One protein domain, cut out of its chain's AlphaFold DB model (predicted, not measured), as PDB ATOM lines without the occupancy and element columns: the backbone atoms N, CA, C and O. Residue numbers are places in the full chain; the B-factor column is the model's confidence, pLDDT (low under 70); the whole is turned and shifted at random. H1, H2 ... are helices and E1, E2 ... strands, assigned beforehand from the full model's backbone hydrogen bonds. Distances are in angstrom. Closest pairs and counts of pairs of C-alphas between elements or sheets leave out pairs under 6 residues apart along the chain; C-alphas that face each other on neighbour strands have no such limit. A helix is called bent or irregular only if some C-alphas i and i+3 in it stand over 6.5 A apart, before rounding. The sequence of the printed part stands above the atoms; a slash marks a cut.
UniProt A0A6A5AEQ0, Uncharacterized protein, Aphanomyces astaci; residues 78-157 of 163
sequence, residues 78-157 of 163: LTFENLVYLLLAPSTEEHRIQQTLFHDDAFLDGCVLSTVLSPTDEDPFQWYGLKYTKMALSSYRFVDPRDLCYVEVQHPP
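AT A GLANCE: This is residues 78 to 157 of the 163 residues of an uncharacterized protein of Aphanomyces astaci (UniProt A0A6A5AEQ0). A single arched sheet of three long, bending strands has helix H2 packed on the hollow face of the arch, over edge strand E1, while the other face is bare; short helix H1 lies off the sheet, before H2 in the chain. The 80 printed residues hold two named helices and three named strands, in the order H1 H2 E1 E2 E3, a mixed class in two layers. The sheet, in order E1 - E2 - E3, is antiparallel throughout. The whole is elongated, 48 by 29 by 19 A, and only just compact, close to loose, with a radius of gyration of the C-alphas of 14.0 A.

HOW THE PARTS SIT: H1, residues 80 to 87, is not on the sheet. H2, residues 92 to 106, is close to H1 but not clearly touching: their closest C-alphas, of Leu 87 and Gln 98, are 7.7 A apart, and their lines are about perpendicular at 86 degrees. H2 is on the sheet at a height of 7.0 A, over E1, residues 107 to 117; on the local plane it runs only just along the strands, at 29 degrees to E1. The closest C-alphas of H2 and E1 are those of Thr 92 and Cys 111, 4.5 A apart. E1 forms a hairpin with E2, residues 127 to 135, with N 111 and O 132 within hydrogen-bond range at 2.9 A. E2 forms a hairpin with E3, residues 146 to 154, with N 148 and O 133 at 2.8 A. The three strands make a meander, each the antiparallel neighbour of the one before. Every O i to N i+4 pair is within hydrogen-bond range in H1, and 9 of 11 are in H2.

IN THESE COORDINATES: H1 begins at C-alpha 80, (222.374, 215.826, 212.015). H2 spans 17.5 A and is irregular, with C-alphas 102 and 105 9.6 A apart. E1 spans 25.4 A and bends by 57 degrees at residue 114, E2 spans 23.1 A and bends by 61 degrees at residue 130, and E3 spans 24.4 A and bends by 51 degrees at residue 151. E3 ends at C-alpha 154, (218.419, 226.241, 204.754).

THE WHOLE: The two C-alphas farthest apart, of Glu 122 and Phe 142, are 48.3 A apart. The printed part has no cut and no long link. Confidence is under 70 at residues 156 to 157.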
ATOM      1  N   LEU A  78     220.100 211.373 217.789       71.69
ATOM      2  CA  LEU A  78     219.625 211.979 216.553       71.69
ATOM      3  C   LEU A  78     220.816 212.338 215.668       71.69
ATOM      4  O   LEU A  78     221.739 213.030 216.096       71.69
ATOM      5  N   THR A  79     220.776 211.883 214.419       80.31
ATOM      6  CA  THR A  79     221.724 212.318 213.396       80.31
ATOM      7  C   THR A  79     221.487 213.793 213.064       80.31
ATOM      8  O   THR A  79     220.388 214.322 213.249       80.31
ATOM      9  N   PHE A  80     222.515 214.467 212.545       76.38
ATOM     10  CA  PHE A  80     222.374 215.826 212.015       76.38
ATOM     11  C   PHE A  80     221.259 215.899 210.964       76.38
ATOM     12  O   PHE A  80     220.443 216.809 210.993       76.38
ATOM     13  N   GLU A  81     221.179 214.895 210.094       80.12
ATOM     14  CA  GLU A  81     220.157 214.794 209.057       80.12
ATOM     15  C   GLU A  81     218.733 214.786 209.633       80.12
ATOM     16  O   GLU A  81     217.886 215.555 209.190       80.12
ATOM     17  N   ASN A  82     218.486 214.006 210.692       83.06
ATOM     18  CA  ASN A  82     217.187 214.000 211.369       83.06
ATOM     19  C   ASN A  82     216.837 215.376 211.955       83.06
ATOM     20  O   ASN A  82     215.669 215.760 211.959       83.06
ATOM     21  N   LEU A  83     217.832 216.121 212.451       81.38
ATOM     22  CA  LEU A  83     217.617 217.487 212.936       81.38
ATOM     23  C   LEU A  83     217.278 218.442 211.790       81.38
ATOM     24  O   LEU A  83     216.392 219.273 211.955       81.38
ATOM     25  N   VAL A  84     217.937 218.319 210.637       83.44
ATOM     26  CA  VAL A  84     217.616 219.147 209.467       83.44
ATOM     27  C   VAL A  84     216.206 218.837 208.961       83.44
ATOM     28  O   VAL A  84     215.437 219.770 208.766       83.44
ATOM     29  N   TYR A  85     215.813 217.563 208.858       84.12
ATOM     30  CA  TYR A  85     214.437 217.198 208.495       84.12
ATOM     31  C   TYR A  85     213.397 217.723 209.487       84.12
ATOM     32  O   TYR A  85     212.331 218.162 209.072       84.12
ATOM     33  N   LEU A  86     213.698 217.719 210.790       84.88
ATOM     34  CA  LEU A  86     212.811 218.301 211.802       84.88
ATOM     35  C   LEU A  86     212.651 219.822 211.628       84.88
ATOM     36  O   LEU A  86     211.597 220.374 211.945       84.88
ATOM     37  N   LEU A  87     213.705 220.501 211.172       88.50
ATOM     38  CA  LEU A  87     213.744 221.952 210.988       88.50
ATOM     39  C   LEU A  87     213.221 222.400 209.615       88.50
ATOM     40  O   LEU A  87     212.802 223.550 209.471       88.50
ATOM     41  N   LEU A  88     213.188 221.519 208.621       91.44
ATOM     42  CA  LEU A  88     212.686 221.815 207.286       91.44
ATOM     43  C   LEU A  88     211.149 221.823 207.277       91.44
ATOM     44  O   LEU A  88     210.499 220.827 207.571       91.44
ATOM     45  N   ALA A  89     210.566 222.967 206.920       94.62
ATOM     46  CA  ALA A  89     209.117 223.147 206.824       94.62
ATOM     47  C   ALA A  89     208.764 224.014 205.599       94.62
ATOM     48  O   ALA A  89     208.610 225.235 205.736       94.62
ATOM     49  N   PRO A  90     208.734 223.420 204.390       94.00
ATOM     50  CA  PRO A  90     208.673 224.169 203.140       94.00
ATOM     51  C   PRO A  90     207.265 224.637 202.760       94.00
ATOM     52  O   PRO A  90     207.143 225.641 202.054       94.00
ATOM     53  N   SER A  91     206.211 223.958 203.220       94.62
ATOM     54  CA  SER A  91     204.816 224.366 203.021       94.62
ATOM     55  C   SER A  91     204.211 225.035 204.260       94.62
ATOM     56  O   SER A  91     204.678 224.874 205.384       94.62
ATOM     57  N   THR A  92     203.114 225.775 204.065       96.00
ATOM     58  CA  THR A  92     202.351 226.383 205.172       96.00
ATOM     59  C   THR A  92     201.862 225.349 206.184       96.00
ATOM     60  O   THR A  92     201.886 225.624 207.381       96.00
ATOM     61  N   GLU A  93     201.438 224.171 205.730       96.19
ATOM     62  CA  GLU A  93     200.935 223.128 206.624       96.19
ATOM     63  C   GLU A  93     202.068 222.521 207.460       96.19
ATOM     64  O   GLU A  93     201.937 222.416 208.677       96.19
ATOM     65  N   GLU A  94     203.220 222.228 206.850       95.12
ATOM     66  CA  GLU A  94     204.405 221.763 207.586       95.12
ATOM     67  C   GLU A  94     204.913 222.825 208.565       95.12
ATOM     68  O   GLU A  94     205.232 222.498 209.706       95.12
ATOM     69  N   HIS A  95     204.923 224.101 208.162       95.81
ATOM     70  CA  HIS A  95     205.306 225.213 209.036       95.81
ATOM     71  C   HIS A  95     204.387 225.297 210.254       95.81
ATOM     72  O   HIS A  95     204.861 225.372 211.382       95.81
ATOM     73  N   ARG A  96     203.069 225.195 210.066       96.00
ATOM     74  CA  ARG A  96     202.104 225.185 211.176       96.00
ATOM     75  C   ARG A  96     202.292 223.995 212.106       96.00
ATOM     76  O   ARG A  96     202.283 224.186 213.322       96.00
ATOM     77  N   ILE A  97     202.480 222.794 211.559       95.19
ATOM     78  CA  ILE A  97     202.739 221.586 212.353       95.19
ATOM     79  C   ILE A  97     204.010 221.777 213.186       95.19
ATOM     80  O   ILE A  97     203.975 221.603 214.401       95.19
ATOM     81  N   GLN A  98     205.107 222.199 212.558       95.19
ATOM     82  CA  GLN A  98     206.386 222.427 213.226       95.19
ATOM     83  C   GLN A  98     206.274 223.475 214.342       95.19
ATOM     84  O   GLN A  98     206.714 223.231 215.463       95.19
ATOM     85  N   GLN A  99     205.662 224.629 214.065       95.00
ATOM     86  CA  GLN A  99     205.515 225.693 215.060       95.00
ATOM     87  C   GLN A  99     204.620 225.262 216.227       95.00
ATOM     88  O   GLN A  99     204.924 225.576 217.375       95.00
ATOM     89  N   THR A 100     203.570 224.482 215.955       93.94
ATOM     90  CA  THR A 100     202.723 223.888 217.002       93.94
ATOM     91  C   THR A 100     203.524 222.907 217.860       93.94
ATOM     92  O   THR A 100     203.417 222.938 219.079       93.94
ATOM     93  N   LEU A 101     204.392 222.079 217.267       92.31
ATOM     94  CA  LEU A 101     205.258 221.165 218.025       92.31
ATOM     95  C   LEU A 101     206.264 221.904 218.921       92.31
ATOM     96  O   LEU A 101     206.609 221.406 219.990       92.31
ATOM     97  N   PHE A 102     206.758 223.068 218.492       90.69
ATOM     98  CA  PHE A 102     207.760 223.834 219.244       90.69
ATOM     99  C   PHE A 102     207.167 224.751 220.310       90.69
ATOM    100  O   PHE A 102     207.836 225.044 221.304       90.69
ATOM    101  N   HIS A 103     205.946 225.232 220.099       90.44
ATOM    102  CA  HIS A 103     205.362 226.296 220.913       90.44
ATOM    103  C   HIS A 103     204.024 225.924 221.552       90.44
ATOM    104  O   HIS A 103     203.526 226.704 222.363       90.44
ATOM    105  N   ASP A 104     203.486 224.745 221.243       90.69
ATOM    106  CA  ASP A 104     202.245 224.217 221.810       90.69
ATOM    107  C   ASP A 104     201.108 225.256 221.704       90.69
ATOM    108  O   ASP A 104     200.974 225.932 220.676       90.69
ATOM    109  N   ASP A 105     200.347 225.463 222.778       89.25
ATOM    110  CA  ASP A 105     199.259 226.443 222.868       89.25
ATOM    111  C   ASP A 105     199.684 227.908 222.630       89.25
ATOM    112  O   ASP A 105     198.832 228.786 222.461       89.25
ATOM    113  N   ALA A 106     200.987 228.224 222.642       91.31
ATOM    114  CA  ALA A 106     201.455 229.584 222.382       91.31
ATOM    115  C   ALA A 106     201.435 229.943 220.887       91.31
ATOM    116  O   ALA A 106     201.417 231.131 220.550       91.31
ATOM    117  N   PHE A 107     201.437 228.964 219.980       94.69
ATOM    118  CA  PHE A 107     201.327 229.220 218.546       94.69
ATOM    119  C   PHE A 107     199.878 229.538 218.156       94.69
ATOM    120  O   PHE A 107     198.961 228.788 218.472       94.69
ATOM    121  N   LEU A 108     199.661 230.655 217.453       94.50
ATOM    122  CA  LEU A 108     198.316 231.094 217.061       94.50
ATOM    123  C   LEU A 108     198.040 230.926 215.566       94.50
ATOM    124  O   LEU A 108     196.934 230.550 215.191       94.50
ATOM    125  N   ASP A 109     199.008 231.268 214.714       95.19
ATOM    126  CA  ASP A 109     198.931 231.078 213.261       95.19
ATOM    127  C   ASP A 109     200.322 231.238 212.636       95.19
ATOM    128  O   ASP A 109     201.230 231.832 213.221       95.19
ATOM    129  N   GLY A 110     200.484 230.756 211.413       95.44
ATOM    130  CA  GLY A 110     201.711 230.885 210.645       95.44
ATOM    131  C   GLY A 110     201.501 230.461 209.201       95.44
ATOM    132  O   GLY A 110     200.584 229.699 208.896       95.44
ATOM    133  N   CYS A 111     202.338 230.963 208.301       96.31
ATOM    134  CA  CYS A 111     202.327 230.540 206.904       96.31
ATOM    135  C   CYS A 111     203.661 230.782 206.203       96.31
ATOM    136  O   CYS A 111     204.469 231.615 206.617       96.31
ATOM    137  N   VAL A 112     203.853 230.069 205.095       95.50
ATOM    138  CA  VAL A 112     204.897 230.369 204.115       95.50
ATOM    139  C   VAL A 112     204.331 231.409 203.148       95.50
ATOM    140  O   VAL A 112     203.374 231.143 202.420       95.50
ATOM    141  N   LEU A 113     204.894 232.618 203.179       94.19
ATOM    142  CA  LEU A 113     204.440 233.765 202.384       94.19
ATOM    143  C   LEU A 113     205.000 233.745 200.959       94.19
ATOM    144  O   LEU A 113     204.330 234.195 200.026       94.19
ATOM    145  N   SER A 114     206.229 233.249 200.808       92.25
ATOM    146  CA  SER A 114     206.902 233.052 199.526       92.25
ATOM    147  C   SER A 114     207.962 231.963 199.644       92.25
ATOM    148  O   SER A 114     208.615 231.834 200.680       92.25
ATOM    149  N   THR A 115     208.162 231.232 198.554       92.88
ATOM    150  CA  THR A 115     209.238 230.255 198.388       92.88
ATOM    151  C   THR A 115     210.027 230.644 197.152       92.88
ATOM    152  O   THR A 115     209.451 230.791 196.073       92.88
ATOM    153  N   VAL A 116     211.328 230.827 197.337       91.88
ATOM    154  CA  VAL A 116     212.291 231.170 196.288       91.88
ATOM    155  C   VAL A 116     213.075 229.928 195.879       91.88
ATOM    156  O   VAL A 116     213.149 229.612 194.696       91.88
ATOM    157  N   LEU A 117     213.605 229.194 196.862       91.44
ATOM    158  CA  LEU A 117     214.215 227.879 196.665       91.44
ATOM    159  C   LEU A 117     213.420 226.840 197.450       91.44
ATOM    160  O   LEU A 117     213.083 227.060 198.615       91.44
ATOM    161  N   SER A 118     213.137 225.715 196.805       92.50
ATOM    162  CA  SER A 118     212.478 224.554 197.397       92.50
ATOM    163  C   SER A 118     213.402 223.336 197.347       92.50
ATOM    164  O   SER A 118     214.240 223.279 196.446       92.50
ATOM    165  N   PRO A 119     213.203 222.343 198.229       91.56
ATOM    166  CA  PRO A 119     213.907 221.068 198.161       91.56
ATOM    167  C   PRO A 119     213.830 220.425 196.771       91.56
ATOM    168  O   PRO A 119     212.793 220.509 196.104       91.56
ATOM    169  N   THR A 120     214.912 219.769 196.354       90.38
ATOM    170  CA  THR A 120     214.991 218.961 195.125       90.38
ATOM    171  C   THR A 120     215.548 217.571 195.428       90.38
ATOM    172  O   THR A 120     215.971 217.300 196.549       90.38
ATOM    173  N   ASP A 121     215.563 216.681 194.435       88.75
ATOM    174  CA  ASP A 121     216.117 215.331 194.600       88.75
ATOM    175  C   ASP A 121     217.641 215.358 194.840       88.75
ATOM    176  O   ASP A 121     218.177 214.523 195.570       88.75
ATOM    177  N   GLU A 122     218.350 216.326 194.252       88.00
ATOM    178  CA  GLU A 122     219.798 216.514 194.420       88.00
ATOM    179  C   GLU A 122     220.155 217.211 195.733       88.00
ATOM    180  O   GLU A 122     221.221 216.966 196.302       88.00
ATOM    181  N   ASP A 123     219.271 218.090 196.201       86.69
ATOM    182  CA  ASP A 123     219.415 218.792 197.463       86.69
ATOM    183  C   ASP A 123     218.061 218.840 198.190       86.69
ATOM    184  O   ASP A 123     217.279 219.782 198.014       86.69
ATOM    185  N   PRO A 124     217.770 217.830 199.026       87.12
ATOM    186  CA  PRO A 124     216.504 217.748 199.745       87.12
ATOM    187  C   PRO A 124     216.426 218.718 200.932       87.12
ATOM    188  O   PRO A 124     215.384 218.797 201.581       87.12
ATOM    189  N   PHE A 125     217.503 219.449 201.239       87.19
ATOM    190  CA  PHE A 125     217.591 220.329 202.406       87.19
ATOM    191  C   PHE A 125     217.663 221.812 202.042       87.19
ATOM    192  O   PHE A 125     217.587 222.654 202.939       87.19
ATOM    193  N   GLN A 126     217.805 222.152 200.758       89.38
ATOM    194  CA  GLN A 126     217.743 223.543 200.336       89.38
ATOM    195  C   GLN A 126     216.343 224.111 200.546       89.38
ATOM    196  O   GLN A 126     215.330 223.552 200.120       89.38
ATOM    197  N   TRP A 127     216.289 225.282 201.161       93.38
ATOM    198  CA  TRP A 127     215.081 226.083 201.202       93.38
ATOM    199  C   TRP A 127     215.444 227.551 201.386       93.38
ATOM    200  O   TRP A 127     216.312 227.894 202.183       93.38
ATOM    201  N   TYR A 128     214.771 228.437 200.663       93.25
ATOM    202  CA  TYR A 128     214.899 229.877 200.861       93.25
ATOM    203  C   TYR A 128     213.552 230.534 200.619       93.25
ATOM    204  O   TYR A 128     212.907 230.294 199.595       93.25
ATOM    205  N   GLY A 129     213.117 231.371 201.554       93.44
ATOM    206  CA  GLY A 129     211.821 232.018 201.448       93.44
ATOM    207  C   GLY A 129     211.453 232.862 202.655       93.44
ATOM    208  O   GLY A 129     212.251 233.089 203.566       93.44
ATOM    209  N   LEU A 130     210.207 233.327 202.641       94.62
ATOM    210  CA  LEU A 130     209.636 234.215 203.645       94.62
ATOM    211  C   LEU A 130     208.548 233.483 204.429       94.62
ATOM    212  O   LEU A 130     207.619 232.921 203.839       94.62
ATOM    213  N   LYS A 131     208.635 233.537 205.754       95.56
ATOM    214  CA  LYS A 131     207.665 232.941 206.673       95.56
ATOM    215  C   LYS A 131     207.058 233.988 207.590       95.56
ATOM    216  O   LYS A 131     207.665 235.010 207.910       95.56
ATOM    217  N   TYR A 132     205.840 233.693 208.013       96.12
ATOM    218  CA  TYR A 132     205.089 234.429 209.010       96.12
ATOM    219  C   TYR A 132     204.741 233.506 210.171       96.12
ATOM    220  O   TYR A 132     204.320 232.367 209.952       96.12
ATOM    221  N   THR A 133     204.843 234.029 211.387       95.69
ATOM    222  CA  THR A 133     204.406 233.352 212.608       95.69
ATOM    223  C   THR A 133     203.760 234.362 213.549       95.69
ATOM    224  O   THR A 133     204.244 235.484 213.697       95.69
ATOM    225  N   LYS A 134     202.682 233.952 214.217       95.31
ATOM    226  CA  LYS A 134     201.997 234.695 215.272       95.31
ATOM    227  C   LYS A 134     201.949 233.862 216.544       95.31
ATOM    228  O   LYS A 134     201.493 232.720 216.526       95.31
ATOM    229  N   MET A 135     202.375 234.456 217.653       93.69
ATOM    230  CA  MET A 135     202.484 233.792 218.948       93.69
ATOM    231  C   MET A 135     201.817 234.595 220.060       93.69
ATOM    232  O   MET A 135     201.921 235.824 220.124       93.69
ATOM    233  N   ALA A 136     201.176 233.886 220.980       92.12
ATOM    234  CA  ALA A 136     200.845 234.404 222.293       92.12
ATOM    235  C   ALA A 136     202.121 234.476 223.143       92.12
ATOM    236  O   ALA A 136     202.929 233.550 223.173       92.12
ATOM    237  N   LEU A 137     202.303 235.585 223.857       84.31
ATOM    238  CA  LEU A 137     203.363 235.685 224.857       84.31
ATOM    239  C   LEU A 137     202.902 235.024 226.160       84.31
ATOM    240  O   LEU A 137     201.707 234.952 226.438       84.31
ATOM    241  N   SER A 138     203.833 234.592 227.011       77.25
ATOM    242  CA  SER A 138     203.504 234.001 228.323       77.25
ATOM    243  C   SER A 138     202.633 234.920 229.199       77.25
ATOM    244  O   SER A 138     201.868 234.455 230.040       77.25
ATOM    245  N   SER A 139     202.686 236.230 228.950       74.50
ATOM    246  CA  SER A 139     201.848 237.268 229.549       74.50
ATOM    247  C   SER A 139     200.613 237.638 228.712       74.50
ATOM    248  O   SER A 139     200.127 238.759 228.840       74.50
ATOM    249  N   TYR A 140     200.063 236.734 227.889       71.50
ATOM    250  CA  TYR A 140     198.962 237.008 226.940       71.50
ATOM    251  C   TYR A 140     197.714 237.668 227.553       71.50
ATOM    252  O   TYR A 140     196.930 238.293 226.847       71.50
ATOM    253  N   ARG A 141     197.510 237.546 228.872       74.62
ATOM    254  CA  ARG A 141     196.428 238.236 229.600       74.62
ATOM    255  C   ARG A 141     196.638 239.748 229.735       74.62
ATOM    256  O   ARG A 141     195.702 240.458 230.085       74.62
ATOM    257  N   PHE A 142     197.857 240.222 229.503       81.38
ATOM    258  CA  PHE A 142     198.286 241.610 229.687       81.38
ATOM    259  C   PHE A 142     198.998 242.182 228.459       81.38
ATOM    260  O   PHE A 142     199.218 243.389 228.391       81.38
ATOM    261  N   VAL A 143     199.393 241.330 227.514       82.38
ATOM    262  CA  VAL A 143     200.121 241.726 226.313       82.38
ATOM    263  C   VAL A 143     199.496 241.042 225.111       82.38
ATOM    264  O   VAL A 143     199.363 239.820 225.093       82.38
ATOM    265  N   ASP A 144     199.156 241.834 224.099       88.44
ATOM    266  CA  ASP A 144     198.637 241.298 222.847       88.44
ATOM    267  C   ASP A 144     199.626 240.312 222.204       88.44
ATOM    268  O   ASP A 144     200.847 240.496 222.315       88.44
ATOM    269  N   PRO A 145     199.132 239.294 221.481       92.00
ATOM    270  CA  PRO A 145     199.982 238.427 220.681       92.00
ATOM    271  C   PRO A 145     200.926 239.210 219.764       92.00
ATOM    272  O   PRO A 145     200.598 240.303 219.294       92.00
ATOM    273  N   ARG A 146     202.097 238.640 219.491       91.12
ATOM    274  CA  ARG A 146     203.091 239.216 218.580       91.12
ATOM    275  C   ARG A 146     203.161 238.411 217.305       91.12
ATOM    276  O   ARG A 146     202.993 237.193 217.327       91.12
ATOM    277  N   ASP A 147     203.428 239.098 216.211       93.75
ATOM    278  CA  ASP A 147     203.759 238.477 214.947       93.75
ATOM    279  C   ASP A 147     205.186 238.798 214.507       93.75
ATOM    280  O   ASP A 147     205.814 239.764 214.946       93.75
ATOM    281  N   LEU A 148     205.716 237.910 213.673       92.62
ATOM    282  CA  LEU A 148     207.037 237.998 213.087       92.62
ATOM    283  C   LEU A 148     206.942 237.584 211.622       92.62
ATOM    284  O   LEU A 148     206.379 236.541 211.291       92.62
ATOM    285  N   CYS A 149     207.543 238.396 210.760       93.62
ATOM    286  CA  CYS A 149     207.829 238.050 209.378       93.62
ATOM    287  C   CYS A 149     209.344 237.939 209.237       93.62
ATOM    288  O   CYS A 149     210.065 238.862 209.627       93.62
ATOM    289  N   TYR A 150     209.829 236.810 208.737       93.06
ATOM    290  CA  TYR A 150     211.256 236.533 208.685       93.06
ATOM    291  C   TYR A 150     211.629 235.754 207.433       93.06
ATOM    292  O   TYR A 150     210.848 234.967 206.896       93.06
ATOM    293  N   VAL A 151     212.849 236.005 206.973       93.25
ATOM    294  CA  VAL A 151     213.464 235.260 205.884       93.25
ATOM    295  C   VAL A 151     214.272 234.128 206.493       93.25
ATOM    296  O   VAL A 151     215.003 234.332 207.463       93.25
ATOM    297  N   GLU A 152     214.140 232.940 205.927       92.94
ATOM    298  CA  GLU A 152     214.871 231.760 206.365       92.94
ATOM    299  C   GLU A 152     215.618 231.160 205.174       92.94
ATOM    300  O   GLU A 152     215.124 231.151 204.045       92.94
ATOM    301  N   VAL A 153     216.841 230.701 205.437       91.25
ATOM    302  CA  VAL A 153     217.656 229.953 204.486       91.25
ATOM    303  C   VAL A 153     218.097 228.653 205.143       91.25
ATOM    304  O   VAL A 153     218.594 228.648 206.271       91.25
ATOM    305  N   GLN A 154     217.908 227.558 204.427       88.50
ATOM    306  CA  GLN A 154     218.419 226.241 204.754       88.50
ATOM    307  C   GLN A 154     219.249 225.766 203.570       88.50
ATOM    308  O   GLN A 154     218.853 225.919 202.418       88.50
ATOM    309  N   HIS A 155     220.433 225.249 203.869       78.44
ATOM    310  CA  HIS A 155     221.342 224.678 202.887       78.44
ATOM    311  C   HIS A 155     222.070 223.511 203.539       78.44
ATOM    312  O   HIS A 155     222.517 223.650 204.688       78.44
ATOM    313  N   PRO A 156     222.211 222.365 202.857       66.75
ATOM    314  CA  PRO A 156     222.969 221.266 203.406       66.75
ATOM    315  C   PRO A 156     224.454 221.622 203.497       66.75
ATOM    316  O   PRO A 156     224.998 222.389 202.694       66.75
ATOM    317  N   PRO A 157     225.174 220.975 204.421       57.12
ATOM    318  CA  PRO A 157     226.621 221.078 204.487       57.12
ATOM    319  C   PRO A 157     227.336 220.449 203.274       57.12
ATOM    320  O   PRO A 157     228.550 220.553 203.191       57.12
TER     321      PRO A 157